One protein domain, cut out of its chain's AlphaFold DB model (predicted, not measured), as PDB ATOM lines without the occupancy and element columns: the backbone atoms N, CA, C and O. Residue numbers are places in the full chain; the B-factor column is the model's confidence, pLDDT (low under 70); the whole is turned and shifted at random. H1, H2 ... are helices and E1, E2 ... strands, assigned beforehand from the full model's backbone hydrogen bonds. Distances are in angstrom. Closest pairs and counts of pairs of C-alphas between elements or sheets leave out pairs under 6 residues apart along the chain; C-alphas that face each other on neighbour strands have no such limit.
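AT A GLANCE: This is residues 156 to 226 of the 226 residues of the protein "GCFC domain-containing protein" of Corchorus olitorius (UniProt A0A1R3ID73). A strongly twisted, curling sheet of five strands, E1 to E5, has the helices H1 and H2 over one face, two layers in all; the helices stand at a steep tilt to each other. The long first strand, E1, bends sharply at residue 175. The printed part has 71 residues, in the order H1 E1 E2 E3 E4 E5 H2; the sheet runs E1 - E2 - E3 - E4 - E5, all antiparallel, and the class is mixed, helices and strands. It is compact and rounded, with a radius of gyration of the C-alphas of 11.3 A and spans of 31 by 26 by 22 A.

IN THESE COORDINATES: Find C-alpha 156 at (127.922, 101.824, 90.616); from there H1 runs 14.4 A to residue 165. Next come E1, residues 170 to 178, 17.6 A and bending by 98 degrees at residue 175; E2, 181 to 186; E3, 189 to 194, 16.3 A; E4, 199 to 204; and E5, 207 to 210. H2, residues 213 to 224, runs 17.5 A to C-alpha 224 at (129.222, 104.265, 114.428).

HOW THE PARTS SIT: The strands form a meander, each the antiparallel neighbour of the one before, in hairpins. Look for N 171 and O 185, 3.0 A, between E1 and E2; N 184 and O 191, 2.8 A, between E2 and E3; N 192 and O 201, 2.9 A, between E3 and E4; and N 202 and O 209, 2.9 A, between E4 and E5. H1 is on the sheet at a height of 8.6 A, over E2 and along the strands; the closest C-alphas of H1 and E2 are those of Ala 163 and Phe 186, 6.8 A. H2 is on the sheet at 8.8 A, over E3 and along the strands; its closest C-alphas to E3 are those of His 220 and Ile 189, 6.0 A. H1 and H2 are close but not clearly touching, Ile 159 to Phe 213 at 7.9 A between C-alphas, their lines at a steep tilt of 56 degrees, the same way. In both helices every O i to N i+4 pair is within hydrogen-bond range.

THE WHOLE: The C-alphas of Val 196 and Arg 226, the two farthest apart, are 34.3 A apart. The printed part has no cut, and each link is tight. Mean pLDDT of the printed part is 72.0, with 29 residues under 70, among them 174 to 181.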
ATOM      1  N   ARG A 156     128.765 102.496  89.627       66.94
ATOM      2  CA  ARG A 156     127.922 101.824  90.616       66.94
ATOM      3  C   ARG A 156     128.436 100.435  91.023       66.94
ATOM      4  O   ARG A 156     128.438 100.127  92.206       66.94
ATOM      5  N   GLN A 157     128.847  99.612  90.068       64.50
ATOM      6  CA  GLN A 157     129.276  98.237  90.309       64.50
ATOM      7  C   GLN A 157     130.644  98.165  90.997       64.50
ATOM      8  O   GLN A 157     130.860  97.296  91.835       64.50
ATOM      9  N   VAL A 158     131.533  99.125  90.720       65.12
ATOM     10  CA  VAL A 158     132.820  99.269  91.424       65.12
ATOM     11  C   VAL A 158     132.581  99.608  92.895       65.12
ATOM     12  O   VAL A 158     133.191  99.023  93.784       65.12
ATOM     13  N   ILE A 159     131.642 100.517  93.158       69.25
ATOM     14  CA  ILE A 159     131.269 100.915  94.521       69.25
ATOM     15  C   ILE A 159     130.598  99.767  95.261       69.25
ATOM     16  O   ILE A 159     130.845  99.575  96.448       69.25
ATOM     17  N   GLU A 160     129.770  98.996  94.564       71.00
ATOM     18  CA  GLU A 160     129.133  97.808  95.113       71.00
ATOM     19  C   GLU A 160     130.163  96.748  95.514       71.00
ATOM     20  O   GLU A 160     130.122  96.271  96.645       71.00
ATOM     21  N   ALA A 161     131.129  96.446  94.642       62.38
ATOM     22  CA  ALA A 161     132.218  95.521  94.948       62.38
ATOM     23  C   ALA A 161     133.081  96.024  96.119       62.38
ATOM     24  O   ALA A 161     133.384  95.267  97.039       62.38
ATOM     25  N   TYR A 162     133.418  97.317  96.136       67.38
ATOM     26  CA  TYR A 162     134.175  97.925  97.230       67.38
ATOM     27  C   TYR A 162     133.408  97.866  98.562       67.38
ATOM     28  O   TYR A 162     133.969  97.516  99.596       67.38
ATOM     29  N   ALA A 163     132.096  98.119  98.544       70.44
ATOM     30  CA  ALA A 163     131.250  97.974  99.723       70.44
ATOM     31  C   ALA A 163     131.230  96.522 100.225       70.44
ATOM     32  O   ALA A 163     131.385  96.290 101.420       70.44
ATOM     33  N   GLN A 164     131.108  95.547  99.318       69.69
ATOM     34  CA  GLN A 164     131.110  94.123  99.656       69.69
ATOM     35  C   GLN A 164     132.417  93.679 100.319       69.69
ATOM     36  O   GLN A 164     132.360  92.981 101.331       69.69
ATOM     37  N   ILE A 165     133.574  94.126  99.815       65.50
ATOM     38  CA  ILE A 165     134.891  93.844 100.417       65.50
ATOM     39  C   ILE A 165     134.943  94.334 101.871       65.50
ATOM     40  O   ILE A 165     135.407  93.619 102.757       65.50
ATOM     41  N   HIS A 166     134.403  95.524 102.138       62.09
ATOM     42  CA  HIS A 166     134.364  96.101 103.481       62.09
ATOM     43  C   HIS A 166     133.161  95.639 104.326       62.09
ATOM     44  O   HIS A 166     132.945  96.163 105.417       62.09
ATOM     45  N   ASN A 167     132.388  94.646 103.864       73.12
ATOM     46  CA  ASN A 167     131.150  94.169 104.497       73.12
ATOM     47  C   ASN A 167     130.102  95.275 104.736       73.12
ATOM     48  O   ASN A 167     129.319  95.226 105.686       73.12
ATOM     49  N   LEU A 168     130.070  96.274 103.856       78.25
ATOM     50  CA  LEU A 168     129.145  97.396 103.906       78.25
ATOM     51  C   LEU A 168     128.003  97.212 102.899       78.25
ATOM     52  O   LEU A 168     128.230  96.830 101.750       78.25
ATOM     53  N   PRO A 169     126.751  97.511 103.282       74.56
ATOM     54  CA  PRO A 169     125.641  97.480 102.347       74.56
ATOM     55  C   PRO A 169     125.733  98.659 101.374       74.56
ATOM     56  O   PRO A 169     125.747  99.817 101.796       74.56
ATOM     57  N   PHE A 170     125.705  98.366 100.075       78.56
ATOM     58  CA  PHE A 170     125.489  99.359  99.029       78.56
ATOM     59  C   PHE A 170     124.097  99.190  98.414       78.56
ATOM     60  O   PHE A 170     123.831  98.202  97.734       78.56
ATOM     61  N   LYS A 171     123.165 100.109  98.702       80.50
ATOM     62  CA  LYS A 171     121.754  99.978  98.280       80.50
ATOM     63  C   LYS A 171     121.139 101.319  97.872       80.50
ATOM     64  O   LYS A 171     121.355 102.307  98.567       80.50
ATOM     65  N   PRO A 172     120.336 101.389  96.798       75.88
ATOM     66  CA  PRO A 172     119.608 102.611  96.460       75.88
ATOM     67  C   PRO A 172     118.597 102.975  97.559       75.88
ATOM     68  O   PRO A 172     117.854 102.121  98.046       75.88
ATOM     69  N   LYS A 173     118.542 104.257  97.940       73.62
ATOM     70  CA  LYS A 173     117.499 104.792  98.828       73.62
ATOM     71  C   LYS A 173     116.306 105.229  97.976       73.62
ATOM     72  O   LYS A 173     116.223 106.381  97.553       73.62
ATOM     73  N   PHE A 174     115.408 104.289  97.682       54.16
ATOM     74  CA  PHE A 174     114.200 104.555  96.895       54.16
ATOM     75  C   PHE A 174     113.365 105.683  97.525       54.16
ATOM     76  O   PHE A 174     113.156 105.708  98.737       54.16
ATOM     77  N   GLY A 175     112.936 106.647  96.702       56.44
ATOM     78  CA  GLY A 175     112.192 107.836  97.140       56.44
ATOM     79  C   GLY A 175     113.051 109.030  97.580       56.44
ATOM     80  O   GLY A 175     112.497 110.065  97.936       56.44
ATOM     81  N   ARG A 176     114.390 108.927  97.545       62.75
ATOM     82  CA  ARG A 176     115.298 110.060  97.784       62.75
ATOM     83  C   ARG A 176     116.152 110.340  96.548       62.75
ATOM     84  O   ARG A 176     117.021 109.546  96.191       62.75
ATOM     85  N   MET A 177     115.909 111.490  95.926       68.06
ATOM     86  CA  MET A 177     116.704 112.036  94.825       68.06
ATOM     87  C   MET A 177     117.211 113.424  95.217       68.06
ATOM     88  O   MET A 177     116.523 114.149  95.932       68.06
ATOM     89  N   HIS A 178     118.405 113.788  94.757       59.44
ATOM     90  CA  HIS A 178     118.966 115.129  94.929       59.44
ATOM     91  C   HIS A 178     119.476 115.605  93.573       59.44
ATOM     92  O   HIS A 178     120.253 114.895  92.943       59.44
ATOM     93  N   ASP A 179     119.004 116.758  93.099       64.44
ATOM     94  CA  ASP A 179     119.334 117.318  91.775       64.44
ATOM     95  C   ASP A 179     119.125 116.342  90.600       64.44
ATOM     96  O   ASP A 179     119.919 116.281  89.666       64.44
ATOM     97  N   GLY A 180     118.082 115.506  90.659       65.12
ATOM     98  CA  GLY A 180     117.824 114.480  89.638       65.12
ATOM     99  C   GLY A 180     118.762 113.264  89.695       65.12
ATOM    100  O   GLY A 180     118.592 112.332  88.913       65.12
ATOM    101  N   GLN A 181     119.706 113.224  90.640       67.75
ATOM    102  CA  GLN A 181     120.615 112.099  90.860       67.75
ATOM    103  C   GLN A 181     120.088 111.154  91.949       67.75
ATOM    104  O   GLN A 181     119.550 111.573  92.980       67.75
ATOM    105  N   GLN A 182     120.262 109.851  91.717       74.00
ATOM    106  CA  GLN A 182     119.885 108.798  92.659       74.00
ATOM    107  C   GLN A 182     120.816 108.806  93.877       74.00
ATOM    108  O   GLN A 182     122.040 108.787  93.738       74.00
ATOM    109  N   ILE A 183     120.231 108.758  95.077       80.31
ATOM    110  CA  ILE A 183     120.990 108.582  96.319       80.31
ATOM    111  C   ILE A 183     121.121 107.090  96.634       80.31
ATOM    112  O   ILE A 183     120.140 106.337  96.623       80.31
ATOM    113  N   TYR A 184     122.338 106.682  96.980       83.12
ATOM    114  CA  TYR A 184     122.676 105.350  97.461       83.12
ATOM    115  C   TYR A 184     123.100 105.405  98.932       83.12
ATOM    116  O   TYR A 184     123.618 106.404  99.423       83.12
ATOM    117  N   ALA A 185     122.846 104.327  99.661       80.50
ATOM    118  CA  ALA A 185     123.437 104.052 100.959       80.50
ATOM    119  C   ALA A 185     124.760 103.319 100.737       80.50
ATOM    120  O   ALA A 185     124.767 102.347  99.991       80.50
ATOM    121  N   PHE A 186     125.830 103.760 101.391       81.50
ATOM    122  CA  PHE A 186     127.084 103.027 101.557       81.50
ATOM    123  C   PHE A 186     127.309 102.873 103.064       81.50
ATOM    124  O   PHE A 186     127.713 103.819 103.748       81.50
ATOM    125  N   GLY A 187     126.900 101.730 103.619       82.31
ATOM    126  CA  GLY A 187     126.730 101.591 105.066       82.31
ATOM    127  C   GLY A 187     125.729 102.618 105.604       82.31
ATOM    128  O   GLY A 187     124.590 102.705 105.140       82.31
ATOM    129  N   ASN A 188     126.183 103.436 106.555       80.31
ATOM    130  CA  ASN A 188     125.391 104.523 107.147       80.31
ATOM    131  C   ASN A 188     125.491 105.850 106.376       80.31
ATOM    132  O   ASN A 188     124.760 106.796 106.675       80.31
ATOM    133  N   ILE A 189     126.365 105.938 105.373       86.06
ATOM    134  CA  ILE A 189     126.615 107.171 104.628       86.06
ATOM    135  C   ILE A 189     125.691 107.237 103.415       86.06
ATOM    136  O   ILE A 189     125.420 106.235 102.754       86.06
ATOM    137  N   SER A 190     125.165 108.428 103.127       84.50
ATOM    138  CA  SER A 190     124.407 108.668 101.894       84.50
ATOM    139  C   SER A 190     125.352 109.211 100.836       84.50
ATOM    140  O   SER A 190     126.047 110.190 101.098       84.50
ATOM    141  N   ILE A 191     125.359 108.593  99.659       86.06
ATOM    142  CA  ILE A 191     126.238 108.960  98.553       86.06
ATOM    143  C   ILE A 191     125.447 109.228  97.275       86.06
ATOM    144  O   ILE A 191     124.399 108.620  97.049       86.06
ATOM    145  N   LYS A 192     125.950 110.134  96.438       82.31
ATOM    146  CA  LYS A 192     125.463 110.378  95.074       82.31
ATOM    147  C   LYS A 192     126.593 110.143  94.081       82.31
ATOM    148  O   LYS A 192     127.763 110.380  94.391       82.31
ATOM    149  N   LEU A 193     126.215 109.653  92.908       77.69
ATOM    150  CA  LEU A 193     127.129 109.294  91.834       77.69
ATOM    151  C   LEU A 193     126.969 110.295  90.702       77.69
ATOM    152  O   LEU A 193     125.851 110.530  90.247       77.69
ATOM    153  N   ASP A 194     128.083 110.847  90.240       68.81
ATOM    154  CA  ASP A 194     128.130 111.628  89.013       68.81
ATOM    155  C   ASP A 194     128.564 110.705  87.862       68.81
ATOM    156  O   ASP A 194     129.741 110.345  87.786       68.81
ATOM    157  N   PRO A 195     127.643 110.284  86.976       58.03
ATOM    158  CA  PRO A 195     127.965 109.387  85.870       58.03
ATOM    159  C   PRO A 195     128.776 110.068  84.758       58.03
ATOM    160  O   PRO A 195     129.313 109.375  83.899       58.03
ATOM    161  N   VAL A 196     128.857 111.404  84.741       55.94
ATOM    162  CA  VAL A 196     129.577 112.161  83.705       55.94
ATOM    163  C   VAL A 196     131.051 112.287  84.066       55.94
ATOM    164  O   VAL A 196     131.913 112.047  83.221       55.94
ATOM    165  N   ASN A 197     131.332 112.634  85.325       54.84
ATOM    166  CA  ASN A 197     132.694 112.849  85.825       54.84
ATOM    167  C   ASN A 197     133.250 111.660  86.631       54.84
ATOM    168  O   ASN A 197     134.405 111.674  87.064       54.84
ATOM    169  N   GLU A 198     132.428 110.625  86.830       63.97
ATOM    170  CA  GLU A 198     132.738 109.441  87.638       63.97
ATOM    171  C   GLU A 198     133.184 109.802  89.063       63.97
ATOM    172  O   GLU A 198     134.132 109.236  89.613       63.97
ATOM    173  N   TYR A 199     132.513 110.795  89.648       73.38
ATOM    174  CA  TYR A 199     132.764 111.270  91.004       73.38
ATOM    175  C   TYR A 199     131.755 110.709  91.995       73.38
ATOM    176  O   TYR A 199     130.593 110.451  91.667       73.38
ATOM    177  N   VAL A 200     132.206 110.566  93.239       75.75
ATOM    178  CA  VAL A 200     131.372 110.146  94.360       75.75
ATOM    179  C   VAL A 200     131.324 111.260  95.381       75.75
ATOM    180  O   VAL A 200     132.353 111.742  95.844       75.75
ATOM    181  N   TYR A 201     130.113 111.656  95.745       77.94
ATOM    182  CA  TYR A 201     129.907 112.637  96.797       77.94
ATOM    183  C   TYR A 201     129.208 111.976  97.974       77.94
ATOM    184  O   TYR A 201     128.237 111.248  97.776       77.94
ATOM    185  N   ALA A 202     129.652 112.275  99.189       86.25
ATOM    186  CA  ALA A 202     128.986 111.868 100.416       86.25
ATOM    187  C   ALA A 202     128.313 113.058 101.092       86.25
ATOM    188  O   ALA A 202     128.811 114.187 101.070       86.25
ATOM    189  N   LEU A 203     127.174 112.776 101.717       80.19
ATOM    190  CA  LEU A 203     126.460 113.724 102.554       80.19
ATOM    191  C   LEU A 203     127.120 113.776 103.937       80.19
ATOM    192  O   LEU A 203     127.075 112.796 104.684       80.19
ATOM    193  N   LYS A 204     127.702 114.926 104.277       77.38
ATOM    194  CA  LYS A 204     128.320 115.224 105.574       77.38
ATOM    195  C   LYS A 204     127.798 116.570 106.071       77.38
ATOM    196  O   LYS A 204     127.823 117.535 105.322       77.38
ATOM    197  N   ASP A 205     127.299 116.631 107.305       73.19
ATOM    198  CA  ASP A 205     126.819 117.878 107.930       73.19
ATOM    199  C   ASP A 205     125.838 118.681 107.048       73.19
ATOM    200  O   ASP A 205     125.951 119.894 106.918       73.19
ATOM    201  N   GLN A 206     124.877 117.991 106.416       74.25
ATOM    202  CA  GLN A 206     123.890 118.558 105.470       74.25
ATOM    203  C   GLN A 206     124.478 119.099 104.147       74.25
ATOM    204  O   GLN A 206     123.732 119.617 103.321       74.25
ATOM    205  N   ALA A 207     125.777 118.925 103.893       77.06
ATOM    206  CA  ALA A 207     126.440 119.322 102.654       77.06
ATOM    207  C   ALA A 207     126.964 118.108 101.868       77.06
ATOM    208  O   ALA A 207     127.426 117.113 102.430       77.06
ATOM    209  N   TRP A 208     126.904 118.186 100.539       80.00
ATOM    210  CA  TRP A 208     127.511 117.184  99.663       80.00
ATOM    211  C   TRP A 208     128.976 117.527  99.423       80.00
ATOM    212  O   TRP A 208     129.284 118.585  98.883       80.00
ATOM    213  N   SER A 209     129.868 116.611  99.783       75.88
ATOM    214  CA  SER A 209     131.314 116.765  99.609       75.88
ATOM    215  C   SER A 209     131.857 115.662  98.712       75.88
ATOM    216  O   SER A 209     131.397 114.524  98.797       75.88
ATOM    217  N   LEU A 210     132.790 116.009  97.822       75.50
ATOM    218  CA  LEU A 210     133.508 115.038  96.998       75.50
ATOM    219  C   LEU A 210     134.383 114.180  97.915       75.50
ATOM    220  O   LEU A 210     135.099 114.723  98.754       75.50
ATOM    221  N   VAL A 211     134.311 112.859  97.772       65.88
ATOM    222  CA  VAL A 211     134.991 111.920  98.671       65.88
ATOM    223  C   VAL A 211     135.621 110.767  97.906       65.88
ATOM    224  O   VAL A 211     135.079 110.294  96.906       65.88
ATOM    225  N   SER A 212     136.766 110.293  98.400       67.62
ATOM    226  CA  SER A 212     137.371 109.054  97.913       67.62
ATOM    227  C   SER A 212     136.680 107.826  98.519       67.62
ATOM    228  O   SER A 212     135.986 107.919  99.534       67.62
ATOM    229  N   PHE A 213     136.902 106.644  97.940       65.44
ATOM    230  CA  PHE A 213     136.388 105.391  98.505       65.44
ATOM    231  C   PHE A 213     136.914 105.124  99.923       65.44
ATOM    232  O   PHE A 213     136.147 104.716 100.794       65.44
ATOM    233  N   SER A 214     138.183 105.455 100.187       62.31
ATOM    234  CA  SER A 214     138.767 105.336 101.528       62.31
ATOM    235  C   SER A 214     138.066 106.245 102.545       62.31
ATOM    236  O   SER A 214     137.837 105.857 103.694       62.31
ATOM    237  N   ASP A 215     137.653 107.441 102.116       68.56
ATOM    238  CA  ASP A 215     136.946 108.388 102.974       68.56
ATOM    239  C   ASP A 215     135.533 107.906 103.287       68.56
ATOM    240  O   ASP A 215     135.064 108.123 104.400       68.56
ATOM    241  N   LEU A 216     134.877 107.172 102.380       77.12
ATOM    242  CA  LEU A 216     133.571 106.562 102.657       77.12
ATOM    243  C   LEU A 216     133.630 105.566 103.816       77.12
ATOM    244  O   LEU A 216     132.756 105.583 104.684       77.12
ATOM    245  N   VAL A 217     134.666 104.725 103.853       76.88
ATOM    246  CA  VAL A 217     134.861 103.744 104.931       76.88
ATOM    247  C   VAL A 217     135.183 104.458 106.243       76.88
ATOM    248  O   VAL A 217     134.572 104.165 107.270       76.88
ATOM    249  N   LYS A 218     136.071 105.462 106.215       78.00
ATOM    250  CA  LYS A 218     136.377 106.289 107.395       78.00
ATOM    251  C   LYS A 218     135.129 106.992 107.925       78.00
ATOM    252  O   LYS A 218     134.850 106.936 109.120       78.00
ATOM    253  N   MET A 219     134.350 107.618 107.046       78.50
ATOM    254  CA  MET A 219     133.102 108.295 107.401       78.50
ATOM    255  C   MET A 219     132.086 107.320 107.996       78.50
ATOM    256  O   MET A 219     131.443 107.651 108.992       78.50
ATOM    257  N   HIS A 220     131.965 106.115 107.433       80.00
ATOM    258  CA  HIS A 220     131.116 105.073 107.999       80.00
ATOM    259  C   HIS A 220     131.557 104.688 109.417       80.00
ATOM    260  O   HIS A 220     130.730 104.716 110.328       80.00
ATOM    261  N   ASN A 221     132.843 104.412 109.631       77.69
ATOM    262  CA  ASN A 221     133.366 104.052 110.949       77.69
ATOM    263  C   ASN A 221     133.133 105.174 111.974       77.69
ATOM    264  O   ASN A 221     132.648 104.915 113.071       77.69
ATOM    265  N   HIS A 222     133.360 106.434 111.588       78.81
ATOM    266  CA  HIS A 222     133.071 107.586 112.447       78.81
ATOM    267  C   HIS A 222     131.584 107.724 112.796       78.81
ATOM    268  O   HIS A 222     131.264 108.146 113.907       78.81
ATOM    269  N   SER A 223     130.679 107.341 111.888       75.75
ATOM    270  CA  SER A 223     129.231 107.373 112.130       75.75
ATOM    271  C   SER A 223     128.741 106.335 113.144       75.75
ATOM    272  O   SER A 223     127.629 106.476 113.640       75.75
ATOM    273  N   LEU A 224     129.541 105.303 113.439       71.19
ATOM    274  CA  LEU A 224     129.222 104.265 114.428       71.19
ATOM    275  C   LEU A 224     129.700 104.619 115.846       71.19
ATOM    276  O   LEU A 224     129.180 104.086 116.816       71.19
ATOM    277  N   THR A 225     130.689 105.506 115.967       65.00
ATOM    278  CA  THR A 225     131.265 105.973 117.246       65.00
ATOM    279  C   THR A 225     130.522 107.151 117.890       65.00
ATOM    280  O   THR A 225     131.010 107.704 118.874       65.00
ATOM    281  N   ARG A 226     129.379 107.568 117.338       51.53
ATOM    282  CA  ARG A 226     128.578 108.703 117.812       51.53
ATOM    283  C   ARG A 226     127.263 108.222 118.406       51.53
ATOM    284  O   ARG A 226     126.851 108.822 119.418       51.53
TER     285      ARG A 226